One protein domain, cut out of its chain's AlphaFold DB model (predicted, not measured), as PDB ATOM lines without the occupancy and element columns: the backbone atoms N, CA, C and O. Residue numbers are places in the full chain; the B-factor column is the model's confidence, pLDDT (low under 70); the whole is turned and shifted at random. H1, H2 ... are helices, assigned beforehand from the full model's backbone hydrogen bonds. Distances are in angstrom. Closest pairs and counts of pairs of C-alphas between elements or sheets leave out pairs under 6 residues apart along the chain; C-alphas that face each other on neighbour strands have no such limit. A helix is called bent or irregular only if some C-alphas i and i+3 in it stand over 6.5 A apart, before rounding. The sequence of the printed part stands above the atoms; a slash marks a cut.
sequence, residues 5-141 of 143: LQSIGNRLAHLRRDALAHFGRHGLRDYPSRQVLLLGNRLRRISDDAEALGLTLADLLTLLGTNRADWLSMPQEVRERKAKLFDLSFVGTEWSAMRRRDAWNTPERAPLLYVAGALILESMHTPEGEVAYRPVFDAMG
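What this domain is: This is residues 5 to 141 of the 143 residues of an uncharacterized protein of Ralstonia sp. 25mfcol4.1 (UniProt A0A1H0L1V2). Two long helices, H1 and H2, stand side by side as a hairpin, and a third, H8, crosses one face of that hairpin, packing on both. H6 packs beside H8 on H2, H3 packs on the first part of H1, and H9 folds back from the end of H8 to meet H5. You are looking at 137 printed residues with nine named helices, H1 to H9 in chain order, and no named strand: all helix. The whole is compact and rounded, with a radius of gyration of the C-alphas of 14.1 A and spans of 35 by 34 by 33 A.

Where its parts are: Find C-alpha 5 at (-43.437, 13.019, 16.143); from there H1, residues 5 to 26, runs 31.3 A to C-alpha 26 at (-12.322, 12.188, 13.080). H2, residues 34 to 52, comes back over 27.0 A. Five short helices follow: H3, residues 57 to 63; H4, 68 to 72; H5, 76 to 80; H6, 85 to 90; and H7, 93 to 98. H8, residues 111 to 123, is 18.7 A long. H9, residues 127 to 140, runs 20.0 A to C-alpha 140 at (-27.617, 18.754, -6.954); it is irregular, with C-alphas 132 and 135 7.3 A apart.

How they stand to each other: Begin at H8, the hub, which touches five helices. It touches H2, about perpendicular at 83 degrees, closest at the C-alphas of Gly 40 and Val 115, 4.7 A. Residues 111 to 115 of H8 touch residues 16 to 23 of H1, at 84 degrees, closest at C-alphas 19 and 111, 5.6 A. H6 touches H8 at 88 degrees, with C-alphas 90 and 113 4.7 A apart as the closest. H8 and H9 form a hairpin at a steep tilt of 43 degrees, opposite ways, closest at C-alphas 123 and 129, 4.7 A. H7 and H8, also a hairpin, only just touch, with 3 pairs of C-alphas within 8 A, the closest 94 and 113 at 7.3 A. In the hairpin of H1 and H2 you will find a shallow tilt of 11 degrees, opposite ways, and C-alphas 8 and 50 closest at 6.6 A. Residues 5 to 12 of H1 touch H3, closest at C-alphas 9 and 63, 5.8 A. Residues 135 to 139 of H9 touch H5, closest at C-alphas 78 and 136, 6.0 A. H4 only just touches H7, with 3 pairs within 8 A, the closest C-alphas 70 and 96 at 6.7 A. In H1 to H7 every O i to N i+4 pair is within hydrogen-bond range; in H8 8 of 9 are, in H9 8 of 10.

The domain as a whole: The C-alphas farthest apart are those of Arg 101 and Pro 127, 39.3 A. The printed part has no cut. The link from H7 to H8, residues 99 to 110, is long. Mean pLDDT of the printed part is 82.9; look for values under 70 at residues 81 to 83, 94 to 109 and 141.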
ATOM      1  N   LEU A   5     -44.370  11.957  16.523       93.19
ATOM      2  CA  LEU A   5     -43.437  13.019  16.143       93.19
ATOM      3  C   LEU A   5     -42.322  13.209  17.183       93.19
ATOM      4  O   LEU A   5     -41.147  13.273  16.826       93.19
ATOM      5  N   GLN A   6     -42.669  13.252  18.472       93.94
ATOM      6  CA  GLN A   6     -41.687  13.375  19.557       93.94
ATOM      7  C   GLN A   6     -40.763  12.153  19.637       93.94
ATOM      8  O   GLN A   6     -39.564  12.307  19.859       93.94
ATOM      9  N   SER A   7     -41.293  10.943  19.433       95.19
ATOM     10  CA  SER A   7     -40.507   9.704  19.430       95.19
ATOM     11  C   SER A   7     -39.448   9.713  18.322       95.19
ATOM     12  O   SER A   7     -38.257   9.517  18.589       95.19
ATOM     13  N   ILE A   8     -39.855  10.026  17.086       97.12
ATOM     14  CA  ILE A   8     -38.938  10.147  15.947       97.12
ATOM     15  C   ILE A   8     -37.944  11.293  16.167       97.12
ATOM     16  O   ILE A   8     -36.740  11.092  15.999       97.12
ATOM     17  N   GLY A   9     -38.410  12.457  16.627       93.81
ATOM     18  CA  GLY A   9     -37.560  13.611  16.930       93.81
ATOM     19  C   GLY A   9     -36.475  13.304  17.955       93.81
ATOM     20  O   GLY A   9     -35.312  13.640  17.736       93.81
ATOM     21  N   ASN A  10     -36.809  12.578  19.022       95.00
ATOM     22  CA  ASN A  10     -35.837  12.158  20.028       95.00
ATOM     23  C   ASN A  10     -34.773  11.229  19.436       95.00
ATOM     24  O   ASN A  10     -33.581  11.422  19.685       95.00
ATOM     25  N   ARG A  11     -35.171  10.238  18.632       96.88
ATOM     26  CA  ARG A  11     -34.230   9.309  17.981       96.88
ATOM     27  C   ARG A  11     -33.314  10.031  16.999       96.88
ATOM     28  O   ARG A  11     -32.111   9.778  16.992       96.88
ATOM     29  N   LEU A  12     -33.868  10.966  16.230       93.75
ATOM     30  CA  LEU A  12     -33.117  11.791  15.292       93.75
ATOM     31  C   LEU A  12     -32.125  12.710  16.018       93.75
ATOM     32  O   LEU A  12     -30.973  12.814  15.610       93.75
ATOM     33  N   ALA A  13     -32.528  13.318  17.137       90.94
ATOM     34  CA  ALA A  13     -31.648  14.141  17.965       90.94
ATOM     35  C   ALA A  13     -30.483  13.335  18.566       90.94
ATOM     36  O   ALA A  13     -29.350  13.817  18.593       90.94
ATOM     37  N   HIS A  14     -30.725  12.098  19.011       94.44
ATOM     38  CA  HIS A  14     -29.648  11.210  19.460       94.44
ATOM     39  C   HIS A  14     -28.698  10.859  18.315       94.44
ATOM     40  O   HIS A  14     -27.490  10.996  18.477       94.44
ATOM     41  N   LEU A  15     -29.233  10.492  17.147       94.94
ATOM     42  CA  LEU A  15     -28.418  10.201  15.971       94.94
ATOM     43  C   LEU A  15     -27.549  11.398  15.560       94.94
ATOM     44  O   LEU A  15     -26.366  11.219  15.285       94.94
ATOM     45  N   ARG A  16     -28.111  12.616  15.562       90.62
ATOM     46  CA  ARG A  16     -27.355  13.849  15.307       90.62
ATOM     47  C   ARG A  16     -26.194  13.992  16.278       90.62
ATOM     48  O   ARG A  16     -25.079  14.209  15.834       90.62
ATOM     49  N   ARG A  17     -26.424  13.826  17.585       90.44
ATOM     50  CA  ARG A  17     -25.354  13.912  18.593       90.44
ATOM     51  C   ARG A  17     -24.253  12.876  18.368       90.44
ATOM     52  O   ARG A  17     -23.082  13.237  18.425       90.44
ATOM     53  N   ASP A  18     -24.618  11.633  18.062       93.50
ATOM     54  CA  ASP A  18     -23.652  10.564  17.776       93.50
ATOM     55  C   ASP A  18     -22.805  10.895  16.535       93.50
ATOM     56  O   ASP A  18     -21.582  10.744  16.543       93.50
ATOM     57  N   ALA A  19     -23.449  11.387  15.476       91.00
ATOM     58  CA  ALA A  19     -22.782  11.775  14.241       91.00
ATOM     59  C   ALA A  19     -21.888  13.013  14.426       91.00
ATOM     60  O   ALA A  19     -20.748  13.012  13.968       91.00
ATOM     61  N   LEU A  20     -22.347  14.026  15.166       88.44
ATOM     62  CA  LEU A  20     -21.542  15.191  15.544       88.44
ATOM     63  C   LEU A  20     -20.301  14.785  16.341       88.44
ATOM     64  O   LEU A  20     -19.205  15.248  16.045       88.44
ATOM     65  N   ALA A  21     -20.455  13.895  17.324       89.44
ATOM     66  CA  ALA A  21     -19.332  13.394  18.107       89.44
ATOM     67  C   ALA A  21     -18.322  12.629  17.235       89.44
ATOM     68  O   ALA A  21     -17.116  12.745  17.453       89.44
ATOM     69  N   HIS A  22     -18.796  11.872  16.241       90.62
ATOM     70  CA  HIS A  22     -17.931  11.183  15.288       90.62
ATOM     71  C   HIS A  22     -17.162  12.170  14.399       90.62
ATOM     72  O   HIS A  22     -15.931  12.165  14.407       90.62
ATOM     73  N   PHE A  23     -17.860  13.058  13.686       87.06
ATOM     74  CA  PHE A  23     -17.216  14.011  12.778       87.06
ATOM     75  C   PHE A  23     -16.341  15.030  13.513       87.06
ATOM     76  O   PHE A  23     -15.284  15.387  13.009       87.06
ATOM     77  N   GLY A  24     -16.699  15.427  14.736       86.56
ATOM     78  CA  GLY A  24     -15.856  16.294  15.561       86.56
ATOM     79  C   GLY A  24     -14.540  15.641  16.008       86.56
ATOM     80  O   GLY A  24     -13.559  16.343  16.221       86.56
ATOM     81  N   ARG A  25     -14.490  14.306  16.139       88.12
ATOM     82  CA  ARG A  25     -13.268  13.569  16.520       88.12
ATOM     83  C   ARG A  25     -12.397  13.188  15.328       88.12
ATOM     84  O   ARG A  25     -11.177  13.195  15.449       88.12
ATOM     85  N   HIS A  26     -13.015  12.815  14.211       85.62
ATOM     86  CA  HIS A  26     -12.322  12.188  13.080       85.62
ATOM     87  C   HIS A  26     -12.271  13.076  11.823       85.62
ATOM     88  O   HIS A  26     -11.514  12.800  10.892       85.62
ATOM     89  N   GLY A  27     -13.048  14.163  11.783       82.56
ATOM     90  CA  GLY A  27     -13.266  14.947  10.569       82.56
ATOM     91  C   GLY A  27     -13.913  14.112   9.459       82.56
ATOM     92  O   GLY A  27     -14.542  13.086   9.713       82.56
ATOM     93  N   LEU A  28     -13.740  14.544   8.207       82.81
ATOM     94  CA  LEU A  28     -14.174  13.795   7.015       82.81
ATOM     95  C   LEU A  28     -13.079  12.933   6.379       82.81
ATOM     96  O   LEU A  28     -13.288  12.395   5.298       82.81
ATOM     97  N   ARG A  29     -11.904  12.810   7.002       79.69
ATOM     98  CA  ARG A  29     -10.754  12.138   6.372       79.69
ATOM     99  C   ARG A  29     -11.037  10.679   6.020       79.69
ATOM    100  O   ARG A  29     -10.597  10.220   4.976       79.69
ATOM    101  N   ASP A  30     -11.822  10.006   6.855       73.00
ATOM    102  CA  ASP A  30     -12.168   8.594   6.685       73.00
ATOM    103  C   ASP A  30     -13.560   8.402   6.062       73.00
ATOM    104  O   ASP A  30     -14.147   7.331   6.185       73.00
ATOM    105  N   TYR A  31     -14.149   9.436   5.452       81.50
ATOM    106  CA  TYR A  31     -15.490   9.360   4.878       81.50
ATOM    107  C   TYR A  31     -15.484   8.760   3.454       81.50
ATOM    108  O   TYR A  31     -14.752   9.267   2.604       81.50
ATOM    109  N   PRO A  32     -16.353   7.776   3.144       86.62
ATOM    110  CA  PRO A  32     -17.261   7.079   4.058       86.62
ATOM    111  C   PRO A  32     -16.528   6.026   4.911       86.62
ATOM    112  O   PRO A  32     -15.762   5.217   4.395       86.62
ATOM    113  N   SER A  33     -16.818   5.980   6.218       89.19
ATOM    114  CA  SER A  33     -16.282   4.958   7.132       89.19
ATOM    115  C   SER A  33     -17.361   3.951   7.519       89.19
ATOM    116  O   SER A  33     -18.553   4.271   7.512       89.19
ATOM    117  N   ARG A  34     -16.962   2.756   7.980       91.06
ATOM    118  CA  ARG A  34     -17.896   1.763   8.550       91.06
ATOM    119  C   ARG A  34     -18.793   2.370   9.634       91.06
ATOM    120  O   ARG A  34     -19.973   2.041   9.712       91.06
ATOM    121  N   GLN A  35     -18.255   3.267  10.460       92.38
ATOM    122  CA  GLN A  35     -19.029   3.927  11.509       92.38
ATOM    123  C   GLN A  35     -20.084   4.877  10.926       92.38
ATOM    124  O   GLN A  35     -21.216   4.896  11.410       92.38
ATOM    125  N   VAL A  36     -19.753   5.625   9.869       92.69
ATOM    126  CA  VAL A  36     -20.716   6.501   9.186       92.69
ATOM    127  C   VAL A  36     -21.813   5.679   8.502       92.69
ATOM    128  O   VAL A  36     -22.986   6.025   8.630       92.69
ATOM    129  N   LEU A  37     -21.477   4.542   7.884       93.50
ATOM    130  CA  LEU A  37     -22.468   3.618   7.310       93.50
ATOM    131  C   LEU A  37     -23.420   3.056   8.381       93.50
ATOM    132  O   LEU A  37     -24.627   2.953   8.161       93.50
ATOM    133  N   LEU A  38     -22.921   2.739   9.582       95.12
ATOM    134  CA  LEU A  38     -23.769   2.309  10.703       95.12
ATOM    135  C   LEU A  38     -24.724   3.415  11.170       95.12
ATOM    136  O   LEU A  38     -25.898   3.141  11.438       95.12
ATOM    137  N   LEU A  39     -24.250   4.662  11.248       95.12
ATOM    138  CA  LEU A  39     -25.107   5.818  11.523       95.12
ATOM    139  C   LEU A  39     -26.149   5.999  10.411       95.12
ATOM    140  O   LEU A  39     -27.316   6.263  10.705       95.12
ATOM    141  N   GLY A  40     -25.772   5.768   9.152       94.56
ATOM    142  CA  GLY A  40     -26.677   5.880   8.009       94.56
ATOM    143  C   GLY A  40     -27.773   4.833   8.073       94.56
ATOM    144  O   GLY A  40     -28.951   5.142   7.908       94.56
ATOM    145  N   ASN A  41     -27.417   3.606   8.444       95.94
ATOM    146  CA  ASN A  41     -28.378   2.525   8.642       95.94
ATOM    147  C   ASN A  41     -29.333   2.804   9.810       95.94
ATOM    148  O   ASN A  41     -30.466   2.318   9.824       95.94
ATOM    149  N   ARG A  42     -28.906   3.578  10.814       96.94
ATOM    150  CA  ARG A  42     -29.808   4.071  11.865       96.94
ATOM    151  C   ARG A  42     -30.740   5.154  11.326       96.94
ATOM    152  O   ARG A  42     -31.923   5.101  11.645       96.94
ATOM    153  N   LEU A  43     -30.250   6.078  10.497       95.75
ATOM    154  CA  LEU A  43     -31.089   7.092   9.847       95.75
ATOM    155  C   LEU A  43     -32.170   6.457   8.968       95.75
ATOM    156  O   LEU A  43     -33.333   6.834   9.081       95.75
ATOM    157  N   ARG A  44     -31.804   5.466   8.144       94.62
ATOM    158  CA  ARG A  44     -32.746   4.731   7.288       94.62
ATOM    159  C   ARG A  44     -33.849   4.076   8.118       94.62
ATOM    160  O   ARG A  44     -35.014   4.353   7.879       94.62
ATOM    161  N   ARG A  45     -33.492   3.364   9.192       96.88
ATOM    162  CA  ARG A  45     -34.478   2.781  10.123       96.88
ATOM    163  C   ARG A  45     -35.397   3.822  10.768       96.88
ATOM    164  O   ARG A  45     -36.592   3.593  10.877       96.88
ATOM    165  N   ILE A  46     -34.864   4.971  11.193       97.19
ATOM    166  CA  ILE A  46     -35.697   6.067  11.727       97.19
ATOM    167  C   ILE A  46     -36.658   6.588  10.649       97.19
ATOM    168  O   ILE A  46     -37.804   6.903  10.956       97.19
ATOM    169  N   SER A  47     -36.199   6.674   9.399       95.38
ATOM    170  CA  SER A  47     -37.018   7.093   8.263       95.38
ATOM    171  C   SER A  47     -38.130   6.098   7.937       95.38
ATOM    172  O   SER A  47     -39.255   6.528   7.701       95.38
ATOM    173  N   ASP A  48     -37.836   4.799   7.941       95.00
ATOM    174  CA  ASP A  48     -38.825   3.747   7.680       95.00
ATOM    175  C   ASP A  48     -39.908   3.740   8.770       95.00
ATOM    176  O   ASP A  48     -41.100   3.670   8.475       95.00
ATOM    177  N   ASP A  49     -39.514   3.926  10.034       96.75
ATOM    178  CA  ASP A  49     -40.462   4.046  11.144       96.75
ATOM    179  C   ASP A  49     -41.324   5.315  11.035       96.75
ATOM    180  O   ASP A  49     -42.511   5.289  11.352       96.75
ATOM    181  N   ALA A  50     -40.755   6.437  10.582       95.31
ATOM    182  CA  ALA A  50     -41.511   7.668  10.348       95.31
ATOM    183  C   ALA A  50     -42.564   7.497   9.239       95.31
ATOM    184  O   ALA A  50     -43.677   8.011   9.370       95.31
ATOM    185  N   GLU A  51     -42.231   6.756   8.179       93.75
ATOM    186  CA  GLU A  51     -43.162   6.397   7.103       93.75
ATOM    187  C   GLU A  51     -44.262   5.458   7.612       93.75
ATOM    188  O   GLU A  51     -45.440   5.713   7.368       93.75
ATOM    189  N   ALA A  52     -43.905   4.431   8.391       94.75
ATOM    190  CA  ALA A  52     -44.868   3.509   8.997       94.75
ATOM    191  C   ALA A  52     -45.845   4.211   9.957       94.75
ATOM    192  O   ALA A  52     -47.009   3.828  10.057       94.75
ATOM    193  N   LEU A  53     -45.388   5.263  10.643       94.56
ATOM    194  CA  LEU A  53     -46.213   6.111  11.509       94.56
ATOM    195  C   LEU A  53     -47.053   7.142  10.737       94.56
ATOM    196  O   LEU A  53     -47.838   7.859  11.356       94.56
ATOM    197  N   GLY A  54     -46.894   7.238   9.413       93.31
ATOM    198  CA  GLY A  54     -47.657   8.154   8.568       93.31
ATOM    199  C   GLY A  54     -47.322   9.629   8.790       93.31
ATOM    200  O   GLY A  54     -48.201  10.476   8.627       93.31
ATOM    201  N   LEU A  55     -46.082   9.955   9.182       92.81
ATOM    202  CA  LEU A  55     -45.679  11.352   9.358       92.81
ATOM    203  C   LEU A  55     -45.775  12.118   8.035       92.81
ATOM    204  O   LEU A  55     -45.327  11.660   6.983       92.81
ATOM    205  N   THR A  56     -46.359  13.313   8.096       92.25
ATOM    206  CA  THR A  56     -46.564  14.153   6.915       92.25
ATOM    207  C   THR A  56     -45.260  14.816   6.479       92.25
ATOM    208  O   THR A  56     -44.327  14.970   7.262       92.25
ATOM    209  N   LEU A  57     -45.206  15.330   5.247       89.25
ATOM    210  CA  LEU A  57     -44.082  16.167   4.811       89.25
ATOM    211  C   LEU A  57     -43.806  17.322   5.792       89.25
ATOM    212  O   LEU A  57     -42.652  17.614   6.080       89.25
ATOM    213  N   ALA A  58     -44.845  17.968   6.331       89.25
ATOM    214  CA  ALA A  58     -44.676  19.058   7.290       89.25
ATOM    215  C   ALA A  58     -43.989  18.588   8.587       89.25
ATOM    216  O   ALA A  58     -43.118  19.288   9.107       89.25
ATOM    217  N   ASP A  59     -44.321  17.386   9.062       91.81
ATOM    218  CA  ASP A  59     -43.678  16.756  10.217       91.81
ATOM    219  C   ASP A  59     -42.201  16.465   9.941       91.81
ATOM    220  O   ASP A  59     -41.335  16.810  10.743       91.81
ATOM    221  N   LEU A  60     -41.891  15.886   8.778       91.31
ATOM    222  CA  LEU A  60     -40.517  15.567   8.385       91.31
ATOM    223  C   LEU A  60     -39.658  16.828   8.231       91.31
ATOM    224  O   LEU A  60     -38.533  16.877   8.725       91.31
ATOM    225  N   LEU A  61     -40.203  17.874   7.608       87.88
ATOM    226  CA  LEU A  61     -39.536  19.172   7.498       87.88
ATOM    227  C   LEU A  61     -39.305  19.792   8.886       87.88
ATOM    228  O   LEU A  61     -38.210  20.286   9.151       87.88
ATOM    229  N   THR A  62     -40.280  19.679   9.795       87.31
ATOM    230  CA  THR A  62     -40.148  20.113  11.198       87.31
ATOM    231  C   THR A  62     -39.030  19.354  11.919       87.31
ATOM    232  O   THR A  62     -38.192  19.969  12.576       87.31
ATOM    233  N   LEU A  63     -38.947  18.029  11.755       89.19
ATOM    234  CA  LEU A  63     -37.892  17.185  12.338       89.19
ATOM    235  C   LEU A  63     -36.485  17.547  11.834       89.19
ATOM    236  O   LEU A  63     -35.486  17.382  12.549       89.19
ATOM    237  N   LEU A  64     -36.401  18.036  10.598       85.94
ATOM    238  CA  LEU A  64     -35.171  18.505   9.962       85.94
ATOM    239  C   LEU A  64     -34.888  19.995  10.205       85.94
ATOM    240  O   LEU A  64     -33.840  20.479   9.794       85.94
ATOM    241  N   GLY A  65     -35.782  20.708  10.898       78.56
ATOM    242  CA  GLY A  65     -35.661  22.140  11.179       78.56
ATOM    243  C   GLY A  65     -35.878  23.043   9.960       78.56
ATOM    244  O   GLY A  65     -35.580  24.235  10.013       78.56
ATOM    245  N   THR A  66     -36.368  22.503   8.846       79.25
ATOM    246  CA  THR A  66     -36.540  23.227   7.582       79.25
ATOM    247  C   THR A  66     -38.004  23.617   7.353       79.25
ATOM    248  O   THR A  66     -38.874  23.353   8.180       79.25
ATOM    249  N   ASN A  67     -38.301  24.302   6.248       79.75
ATOM    250  CA  ASN A  67     -39.665  24.686   5.896       79.75
ATOM    251  C   ASN A  67     -40.036  24.228   4.480       79.75
ATOM    252  O   ASN A  67     -39.214  23.754   3.698       79.75
ATOM    253  N   ARG A  68     -41.317  24.392   4.147       84.56
ATOM    254  CA  ARG A  68     -41.852  24.014   2.839       84.56
ATOM    255  C   ARG A  68     -41.279  24.850   1.690       84.56
ATOM    256  O   ARG A  68     -41.181  24.330   0.588       84.56
ATOM    257  N   ALA A  69     -40.917  26.111   1.916       83.06
ATOM    258  CA  ALA A  69     -40.364  26.966   0.866       83.06
ATOM    259  C   ALA A  69     -38.990  26.460   0.398       83.06
ATOM    260  O   ALA A  69     -38.762  26.356  -0.803       83.06
ATOM    261  N   ASP A  70     -38.138  26.048   1.337       78.62
ATOM    262  CA  ASP A  70     -36.830  25.447   1.057       78.62
ATOM    263  C   ASP A  70     -36.960  24.112   0.318       78.62
ATOM    264  O   ASP A  70     -36.156  23.787  -0.546       78.62
ATOM    265  N   TRP A  71     -37.988  23.327   0.645       81.56
ATOM    266  CA  TRP A  71     -38.287  22.120  -0.116       81.56
ATOM    267  C   TRP A  71     -38.731  22.447  -1.539       81.56
ATOM    268  O   TRP A  71     -38.292  21.811  -2.489       81.56
ATOM    269  N   LEU A  72     -39.599  23.447  -1.700       83.88
ATOM    270  CA  LEU A  72     -40.159  23.810  -2.997       83.88
ATOM    271  C   LEU A  72     -39.145  24.457  -3.945       83.88
ATOM    272  O   LEU A  72     -39.406  24.435  -5.144       83.88
ATOM    273  N   SER A  73     -38.034  24.997  -3.440       80.12
ATOM    274  CA  SER A  73     -36.950  25.550  -4.259       80.12
ATOM    275  C   SER A  73     -35.997  24.491  -4.826       80.12
ATOM    276  O   SER A  73     -35.153  24.828  -5.654       80.12
ATOM    277  N   MET A  74     -36.135  23.224  -4.422       78.56
ATOM    278  CA  MET A  74     -35.358  22.113  -4.981       78.56
ATOM    279  C   MET A  74     -35.826  21.745  -6.400       78.56
ATOM    280  O   MET A  74     -37.014  21.917  -6.712       78.56
ATOM    281  N   PRO A  75     -34.931  21.183  -7.242       80.06
ATOM    282  CA  PRO A  75     -35.297  20.649  -8.554       80.06
ATOM    283  C   PRO A  75     -36.497  19.697  -8.477       80.06
ATOM    284  O   PRO A  75     -36.697  18.993  -7.482       80.06
ATOM    285  N   GLN A  76     -37.334  19.688  -9.513       81.44
ATOM    286  CA  GLN A  76     -38.573  18.904  -9.530       81.44
ATOM    287  C   GLN A  76     -38.302  17.403  -9.370       81.44
ATOM    288  O   GLN A  76     -38.996  16.735  -8.609       81.44
ATOM    289  N   GLU A  77     -37.229  16.920  -9.982       75.50
ATOM    290  CA  GLU A  77     -36.742  15.543  -9.938       75.50
ATOM    291  C   GLU A  77     -36.426  15.097  -8.503       75.50
ATOM    292  O   GLU A  77     -36.663  13.952  -8.118       75.50
ATOM    293  N   VAL A  78     -35.931  16.028  -7.680       76.88
ATOM    294  CA  VAL A  78     -35.686  15.807  -6.252       76.88
ATOM    295  C   VAL A  78     -37.004  15.790  -5.476       76.88
ATOM    296  O   VAL A  78     -37.168  14.980  -4.563       76.88
ATOM    297  N   ARG A  79     -37.961  16.650  -5.851       81.44
ATOM    298  CA  ARG A  79     -39.247  16.793  -5.153       81.44
ATOM    299  C   ARG A  79     -40.239  15.657  -5.394       81.44
ATOM    300  O   ARG A  79     -41.054  15.370  -4.520       81.44
ATOM    301  N   GLU A  80     -40.196  15.032  -6.565       74.06
ATOM    302  CA  GLU A  80     -41.131  13.973  -6.968       74.06
ATOM    303  C   GLU A  80     -40.826  12.611  -6.340       74.06
ATOM    304  O   GLU A  80     -41.712  11.760  -6.213       74.06
ATOM    305  N   ARG A  81     -39.594  12.395  -5.871       67.44
ATOM    306  CA  ARG A  81     -39.277  11.219  -5.061       67.44
ATOM    307  C   ARG A  81     -39.920  11.398  -3.693       67.44
ATOM    308  O   ARG A  81     -39.593  12.341  -2.978       67.44
ATOM    309  N   LYS A  82     -40.868  10.509  -3.354       61.38
ATOM    310  CA  LYS A  82     -41.606  10.484  -2.077       61.38
ATOM    311  C   LYS A  82     -40.708  10.958  -0.933       61.38
ATOM    312  O   LYS A  82     -39.703  10.318  -0.646       61.38
ATOM    313  N   ALA A  83     -41.066  12.078  -0.312       68.12
ATOM    314  CA  ALA A  83     -40.240  12.750   0.678       68.12
ATOM    315  C   ALA A  83     -40.101  11.905   1.955       68.12
ATOM    316  O   ALA A  83     -40.885  12.056   2.888       68.12
ATOM    317  N   LYS A  84     -39.123  10.999   1.993       87.12
ATOM    318  CA  LYS A  84     -38.751  10.259   3.202       87.12
ATOM    319  C   LYS A  84     -37.726  11.053   3.999       87.12
ATOM    320  O   LYS A  84     -36.927  11.797   3.436       87.12
ATOM    321  N   LEU A  85     -37.703  10.860   5.318       89.94
ATOM    322  CA  LEU A  85     -36.754  11.542   6.204       89.94
ATOM    323  C   LEU A  85     -35.295  11.310   5.774       89.94
ATOM    324  O   LEU A  85     -34.486  12.235   5.825       89.94
ATOM    325  N   PHE A  86     -34.967  10.091   5.335       90.31
ATOM    326  CA  PHE A  86     -33.643   9.733   4.825       90.31
ATOM    327  C   PHE A  86     -33.264  10.552   3.580       90.31
ATOM    328  O   PHE A  86     -32.222  11.205   3.576       90.31
ATOM    329  N   ASP A  87     -34.130  10.579   2.565       85.50
ATOM    330  CA  ASP A  87     -33.870  11.292   1.308       85.50
ATOM    331  C   ASP A  87     -33.802  12.809   1.535       85.50
ATOM    332  O   ASP A  87     -32.885  13.475   1.054       85.50
ATOM    333  N   LEU A  88     -34.706  13.351   2.360       87.44
ATOM    334  CA  LEU A  88     -34.687  14.757   2.767       87.44
ATOM    335  C   LEU A  88     -33.378  15.132   3.484       87.44
ATOM    336  O   LEU A  88     -32.844  16.224   3.269       87.44
ATOM    337  N   SER A  89     -32.832  14.234   4.309       87.06
ATOM    338  CA  SER A  89     -31.546  14.458   4.983       87.06
ATOM    339  C   SER A  89     -30.391  14.553   3.981       87.06
ATOM    340  O   SER A  89     -29.519  15.404   4.141       87.06
ATOM    341  N   PHE A  90     -30.411  13.731   2.925       83.56
ATOM    342  CA  PHE A  90     -29.386  13.737   1.878       83.56
ATOM    343  C   PHE A  90     -29.449  14.964   0.963       83.56
ATOM    344  O   PHE A  90     -28.418  15.519   0.604       83.56
ATOM    345  N   VAL A  91     -30.638  15.454   0.611       76.75
ATOM    346  CA  VAL A  91     -30.767  16.625  -0.282       76.75
ATOM    347  C   VAL A  91     -30.443  17.955   0.419       76.75
ATOM    348  O   VAL A  91     -30.740  19.037  -0.078       76.75
ATOM    349  N   GLY A  92     -29.843  17.893   1.612       72.06
ATOM    350  CA  GLY A  92     -29.392  19.066   2.348       72.06
ATOM    351  C   GLY A  92     -30.531  19.897   2.937       72.06
ATOM    352  O   GLY A  92     -30.328  21.072   3.243       72.06
ATOM    353  N   THR A  93     -31.729  19.333   3.138       72.75
ATOM    354  CA  THR A  93     -32.809  20.101   3.784       72.75
ATOM    355  C   THR A  93     -32.497  20.414   5.250       72.75
ATOM    356  O   THR A  93     -32.789  21.522   5.695       72.75
ATOM    357  N   GLU A  94     -31.794  19.518   5.958       69.38
ATOM    358  CA  GLU A  94     -31.187  19.813   7.269       69.38
ATOM    359  C   GLU A  94     -30.212  21.001   7.183       69.38
ATOM    360  O   GLU A  94     -30.197  21.880   8.038       69.38
ATOM    361  N   TRP A  95     -29.426  21.082   6.112       63.00
ATOM    362  CA  TRP A  95     -28.490  22.185   5.910       63.00
ATOM    363  C   TRP A  95     -29.217  23.505   5.598       63.00
ATOM    364  O   TRP A  95     -28.802  24.570   6.052       63.00
ATOM    365  N   SER A  96     -30.349  23.463   4.887       63.25
ATOM    366  CA  SER A  96     -31.197  24.641   4.651       63.25
ATOM    367  C   SER A  96     -31.758  25.249   5.943       63.25
ATOM    368  O   SER A  96     -31.744  26.469   6.101       63.25
ATOM    369  N   ALA A  97     -32.156  24.407   6.903       60.50
ATOM    370  CA  ALA A  97     -32.579  24.831   8.240       60.50
ATOM    371  C   ALA A  97     -31.517  25.681   8.955       60.50
ATOM    372  O   ALA A  97     -31.824  26.678   9.605       60.50
ATOM    373  N   MET A  98     -30.252  25.295   8.797       57.38
ATOM    374  CA  MET A  98     -29.117  25.915   9.477       57.38
ATOM    375  C   MET A  98     -28.571  27.150   8.754       57.38
ATOM    376  O   MET A  98     -27.971  28.015   9.388       57.38
ATOM    377  N   ARG A  99     -28.805  27.275   7.440       60.66
ATOM    378  CA  ARG A  99     -28.341  28.402   6.610       60.66
ATOM    379  C   ARG A  99     -29.034  29.734   6.897       60.66
ATOM    380  O   ARG A  99     -28.537  30.765   6.462       60.66
ATOM    381  N   ARG A 100     -30.134  29.767   7.657       65.50
ATOM    382  CA  ARG A 100     -30.866  31.014   7.951       65.50
ATOM    383  C   ARG A 100     -30.218  31.901   9.044       65.50
ATOM    384  O   ARG A 100     -30.940  32.761   9.550       65.50
ATOM    385  N   ARG A 101     -28.913  31.699   9.368       49.84
ATOM    386  CA  ARG A 101     -27.848  32.651   9.855       49.84
ATOM    387  C   ARG A 101     -26.785  31.931  10.735       49.84
ATOM    388  O   ARG A 101     -27.130  31.509  11.829       49.84
ATOM    389  N   ASP A 102     -25.478  31.812  10.466       52.28
ATOM    390  CA  ASP A 102     -24.580  32.308   9.410       52.28
ATOM    391  C   ASP A 102     -23.187  31.595   9.451       52.28
ATOM    392  O   ASP A 102     -22.800  31.009  10.469       52.28
ATOM    393  N   ALA A 103     -22.433  31.720   8.341       38.31
ATOM    394  CA  ALA A 103     -20.969  31.611   8.129       38.31
ATOM    395  C   ALA A 103     -20.179  30.276   8.215       38.31
ATOM    396  O   ALA A 103     -18.973  30.358   8.401       38.31
ATOM    397  N   TRP A 104     -20.727  29.057   8.079       35.62
ATOM    398  CA  TRP A 104     -19.866  27.850   8.190       35.62
ATOM    399  C   TRP A 104     -20.344  26.635   7.380       35.62
ATOM    400  O   TRP A 104     -21.299  25.959   7.761       35.62
ATOM    401  N   ASN A 105     -19.609  26.316   6.309       45.78
ATOM    402  CA  ASN A 105     -19.695  25.057   5.560       45.78
ATOM    403  C   ASN A 105     -18.745  24.020   6.175       45.78
ATOM    404  O   ASN A 105     -17.763  23.639   5.538       45.78
ATOM    405  N   THR A 106     -18.989  23.600   7.422       56.53
ATOM    406  CA  THR A 106     -18.227  22.490   8.006       56.53
ATOM    407  C   THR A 106     -19.082  21.240   8.186       56.53
ATOM    408  O   THR A 106     -20.275  21.331   8.498       56.53
ATOM    409  N   PRO A 107     -18.487  20.053   8.006       57.62
ATOM    410  CA  PRO A 107     -19.189  18.782   8.130       57.62
ATOM    411  C   PRO A 107     -19.811  18.555   9.508       57.62
ATOM    412  O   PRO A 107     -20.841  17.894   9.625       57.62
ATOM    413  N   GLU A 108     -19.239  19.181  10.545       61.25
ATOM    414  CA  GLU A 108     -19.785  19.165  11.904       61.25
ATOM    415  C   GLU A 108     -21.124  19.904  12.033       61.25
ATOM    416  O   GLU A 108     -21.695  19.929  13.114       61.25
ATOM    417  N   ARG A 109     -21.637  20.546  10.979       66.62
ATOM    418  CA  ARG A 109     -22.909  21.269  11.044       66.62
ATOM    419  C   ARG A 109     -24.048  20.544  10.337       66.62
ATOM    420  O   ARG A 109     -25.162  20.676  10.800       66.62
ATOM    421  N   ALA A 110     -23.812  19.699   9.336       77.31
ATOM    422  CA  ALA A 110     -24.879  18.928   8.674       77.31
ATOM    423  C   ALA A 110     -24.642  17.410   8.787       77.31
ATOM    424  O   ALA A 110     -24.434  16.733   7.782       77.31
ATOM    425  N   PRO A 111     -24.610  16.839  10.002       85.19
ATOM    426  CA  PRO A 111     -24.190  15.458  10.205       85.19
ATOM    427  C   PRO A 111     -25.087  14.435   9.492       85.19
ATOM    428  O   PRO A 111     -24.577  13.403   9.053       85.19
ATOM    429  N   LEU A 112     -26.397  14.685   9.350       88.38
ATOM    430  CA  LEU A 112     -27.292  13.725   8.698       88.38
ATOM    431  C   LEU A 112     -27.104  13.702   7.182       88.38
ATOM    432  O   LEU A 112     -27.300  12.644   6.588       88.38
ATOM    433  N   LEU A 113     -26.669  14.812   6.578       86.44
ATOM    434  CA  LEU A 113     -26.285  14.866   5.165       86.44
ATOM    435  C   LEU A 113     -25.189  13.841   4.863       86.44
ATOM    436  O   LEU A 113     -25.357  13.002   3.983       86.44
ATOM    437  N   TYR A 114     -24.092  13.870   5.621       86.88
ATOM    438  CA  TYR A 114     -22.977  12.940   5.423       86.88
ATOM    439  C   TYR A 114     -23.379  11.510   5.767       86.88
ATOM    440  O   TYR A 114     -23.081  10.572   5.038       86.88
ATOM    441  N   VAL A 115     -24.117  11.328   6.856       90.94
ATOM    442  CA  VAL A 115     -24.605  10.011   7.263       90.94
ATOM    443  C   VAL A 115     -25.515   9.373   6.198       90.94
ATOM    444  O   VAL A 115     -25.369   8.186   5.907       90.94
ATOM    445  N   ALA A 116     -26.418  10.143   5.586       90.19
ATOM    446  CA  ALA A 116     -27.246   9.678   4.473       90.19
ATOM    447  C   ALA A 116     -26.411   9.460   3.202       90.19
ATOM    448  O   ALA A 116     -26.537   8.425   2.547       90.19
ATOM    449  N   GLY A 117     -25.516  10.402   2.899       87.88
ATOM    450  CA  GLY A 117     -24.628  10.357   1.743       87.88
ATOM    451  C   GLY A 117     -23.743   9.114   1.721       87.88
ATOM    452  O   GLY A 117     -23.614   8.500   0.670       87.88
ATOM    453  N   ALA A 118     -23.202   8.680   2.863       90.00
ATOM    454  CA  ALA A 118     -22.346   7.495   2.925       90.00
ATOM    455  C   ALA A 118     -23.086   6.231   2.477       90.00
ATOM    456  O   ALA A 118     -22.555   5.454   1.688       90.00
ATOM    457  N   LEU A 119     -24.327   6.049   2.937       90.12
ATOM    458  CA  LEU A 119     -25.151   4.921   2.504       90.12
ATOM    459  C   LEU A 119     -25.571   5.020   1.044       90.12
ATOM    460  O   LEU A 119     -25.741   3.994   0.390       90.12
ATOM    461  N   ILE A 120     -25.807   6.229   0.542       86.75
ATOM    462  CA  ILE A 120     -26.166   6.410  -0.862       86.75
ATOM    463  C   ILE A 120     -24.972   6.080  -1.752       86.75
ATOM    464  O   ILE A 120     -25.145   5.331  -2.706       86.75
ATOM    465  N   LEU A 121     -23.770   6.540  -1.398       86.19
ATOM    466  CA  LEU A 121     -22.533   6.166  -2.084       86.19
ATOM    467  C   LEU A 121     -22.331   4.646  -2.077       86.19
ATOM    468  O   LEU A 121     -22.061   4.070  -3.124       86.19
ATOM    469  N   GLU A 122     -22.554   3.986  -0.935       87.56
ATOM    470  CA  GLU A 122     -22.524   2.519  -0.855       87.56
ATOM    471  C   GLU A 122     -23.575   1.879  -1.780       87.56
ATOM    472  O   GLU A 122     -23.280   0.930  -2.505       87.56
ATOM    473  N   SER A 123     -24.791   2.431  -1.810       84.44
ATOM    474  CA  SER A 123     -25.886   1.932  -2.651       84.44
ATOM    475  C   SER A 123     -25.592   2.114  -4.143       84.44
ATOM    476  O   SER A 123     -25.961   1.257  -4.939       84.44
ATOM    477  N   MET A 124     -24.911   3.191  -4.541       84.69
ATOM    478  CA  MET A 124     -24.538   3.459  -5.936       84.69
ATOM    479  C   MET A 124     -23.518   2.463  -6.503       84.69
ATOM    480  O   MET A 124     -23.308   2.449  -7.708       84.69
ATOM    481  N   HIS A 125     -22.933   1.582  -5.685       85.38
ATOM    482  CA  HIS A 125     -22.182   0.422  -6.185       85.38
ATOM    483  C   HIS A 125     -23.081  -0.711  -6.712       85.38
ATOM    484  O   HIS A 125     -22.575  -1.738  -7.164       85.38
ATOM    485  N   THR A 126     -24.404  -0.541  -6.658       83.69
ATOM    486  CA  THR A 126     -25.394  -1.457  -7.236       83.69
ATOM    487  C   THR A 126     -26.124  -0.782  -8.400       83.69
ATOM    488  O   THR A 126     -26.371   0.428  -8.326       83.69
ATOM    489  N   PRO A 127     -26.526  -1.523  -9.453       85.94
ATOM    490  CA  PRO A 127     -27.318  -0.968 -10.553       85.94
ATOM    491  C   PRO A 127     -28.595  -0.267 -10.073       85.94
ATOM    492  O   PRO A 127     -28.953   0.800 -10.568       85.94
ATOM    493  N   GLU A 128     -29.266  -0.834  -9.070       80.19
ATOM    494  CA  GLU A 128     -30.501  -0.295  -8.504       80.19
ATOM    495  C   GLU A 128     -30.257   1.034  -7.787       80.19
ATOM    496  O   GLU A 128     -31.026   1.983  -7.950       80.19
ATOM    497  N   GLY A 129     -29.183   1.120  -7.001       81.38
ATOM    498  CA  GLY A 129     -28.815   2.346  -6.305       81.38
ATOM    499  C   GLY A 129     -28.315   3.436  -7.249       81.38
ATOM    500  O   GLY A 129     -28.604   4.608  -7.015       81.38
ATOM    501  N   GLU A 130     -27.630   3.077  -8.333       85.12
ATOM    502  CA  GLU A 130     -27.214   4.029  -9.361       85.12
ATOM    503  C   GLU A 130     -28.422   4.635 -10.083       85.12
ATOM    504  O   GLU A 130     -28.560   5.859 -10.113       85.12
ATOM    505  N   VAL A 131     -29.360   3.805 -10.555       84.94
ATOM    506  CA  VAL A 131     -30.628   4.275 -11.144       84.94
ATOM    507  C   VAL A 131     -31.406   5.133 -10.151       84.94
ATOM    508  O   VAL A 131     -31.965   6.168 -10.517       84.94
ATOM    509  N   ALA A 132     -31.432   4.720  -8.884       79.50
ATOM    510  CA  ALA A 132     -32.118   5.461  -7.850       79.50
ATOM    511  C   ALA A 132     -31.475   6.837  -7.641       79.50
ATOM    512  O   ALA A 132     -32.178   7.837  -7.694       79.50
ATOM    513  N   TYR A 133     -30.177   6.935  -7.363       82.31
ATOM    514  CA  TYR A 133     -29.583   8.146  -6.784       82.31
ATOM    515  C   TYR A 133     -28.801   9.030  -7.762       82.31
ATOM    516  O   TYR A 133     -28.658  10.220  -7.471       82.31
ATOM    517  N   ARG A 134     -28.378   8.529  -8.932       84.06
ATOM    518  CA  ARG A 134     -27.649   9.327  -9.937       84.06
ATOM    519  C   ARG A 134     -28.387  10.612 -10.348       84.06
ATOM    520  O   ARG A 134     -27.766  11.668 -10.249       84.06
ATOM    521  N   PRO A 135     -29.700  10.598 -10.666       79.94
ATOM    522  CA  PRO A 135     -30.404  11.827 -11.048       79.94
ATOM    523  C   PRO A 135     -30.419  12.888  -9.940       79.94
ATOM    524  O   PRO A 135     -30.444  14.081 -10.222       79.94
ATOM    525  N   VAL A 136     -30.387  12.467  -8.669       75.94
ATOM    526  CA  VAL A 136     -30.336  13.387  -7.522       75.94
ATOM    527  C   VAL A 136     -28.955  14.023  -7.407       75.94
ATOM    528  O   VAL A 136     -28.865  15.220  -7.165       75.94
ATOM    529  N   PHE A 137     -27.881  13.253  -7.599       76.56
ATOM    530  CA  PHE A 137     -26.520  13.795  -7.634       76.56
ATOM    531  C   PHE A 137     -26.367  14.818  -8.760       76.56
ATOM    532  O   PHE A 137     -25.940  15.944  -8.499       76.56
ATOM    533  N   ASP A 138     -26.818  14.461  -9.965       80.88
ATOM    534  CA  ASP A 138     -26.754  15.328 -11.142       80.88
ATOM    535  C   ASP A 138     -27.544  16.628 -10.923       80.88
ATOM    536  O   ASP A 138     -27.026  17.720 -11.164       80.88
ATOM    537  N   ALA A 139     -28.767  16.531 -10.384       75.31
ATOM    538  CA  ALA A 139     -29.618  17.684 -10.080       75.31
ATOM    539  C   ALA A 139     -29.047  18.588  -8.972       75.31
ATOM    540  O   ALA A 139     -29.287  19.796  -8.970       75.31
ATOM    541  N   MET A 140     -28.279  18.021  -8.038       70.56
ATOM    542  CA  MET A 140     -27.617  18.754  -6.954       70.56
ATOM    543  C   MET A 140     -26.220  19.271  -7.344       70.56
ATOM    544  O   MET A 140     -25.581  19.959  -6.548       70.56
ATOM    545  N   GLY A 141     -25.744  18.968  -8.557       69.81
ATOM    546  CA  GLY A 141     -24.438  19.398  -9.058       69.81
ATOM    547  C   GLY A 141     -23.249  18.590  -8.526       69.81
ATOM    548  O   GLY A 141     -22.111  19.044  -8.648       69.81
TER     549      GLY A 141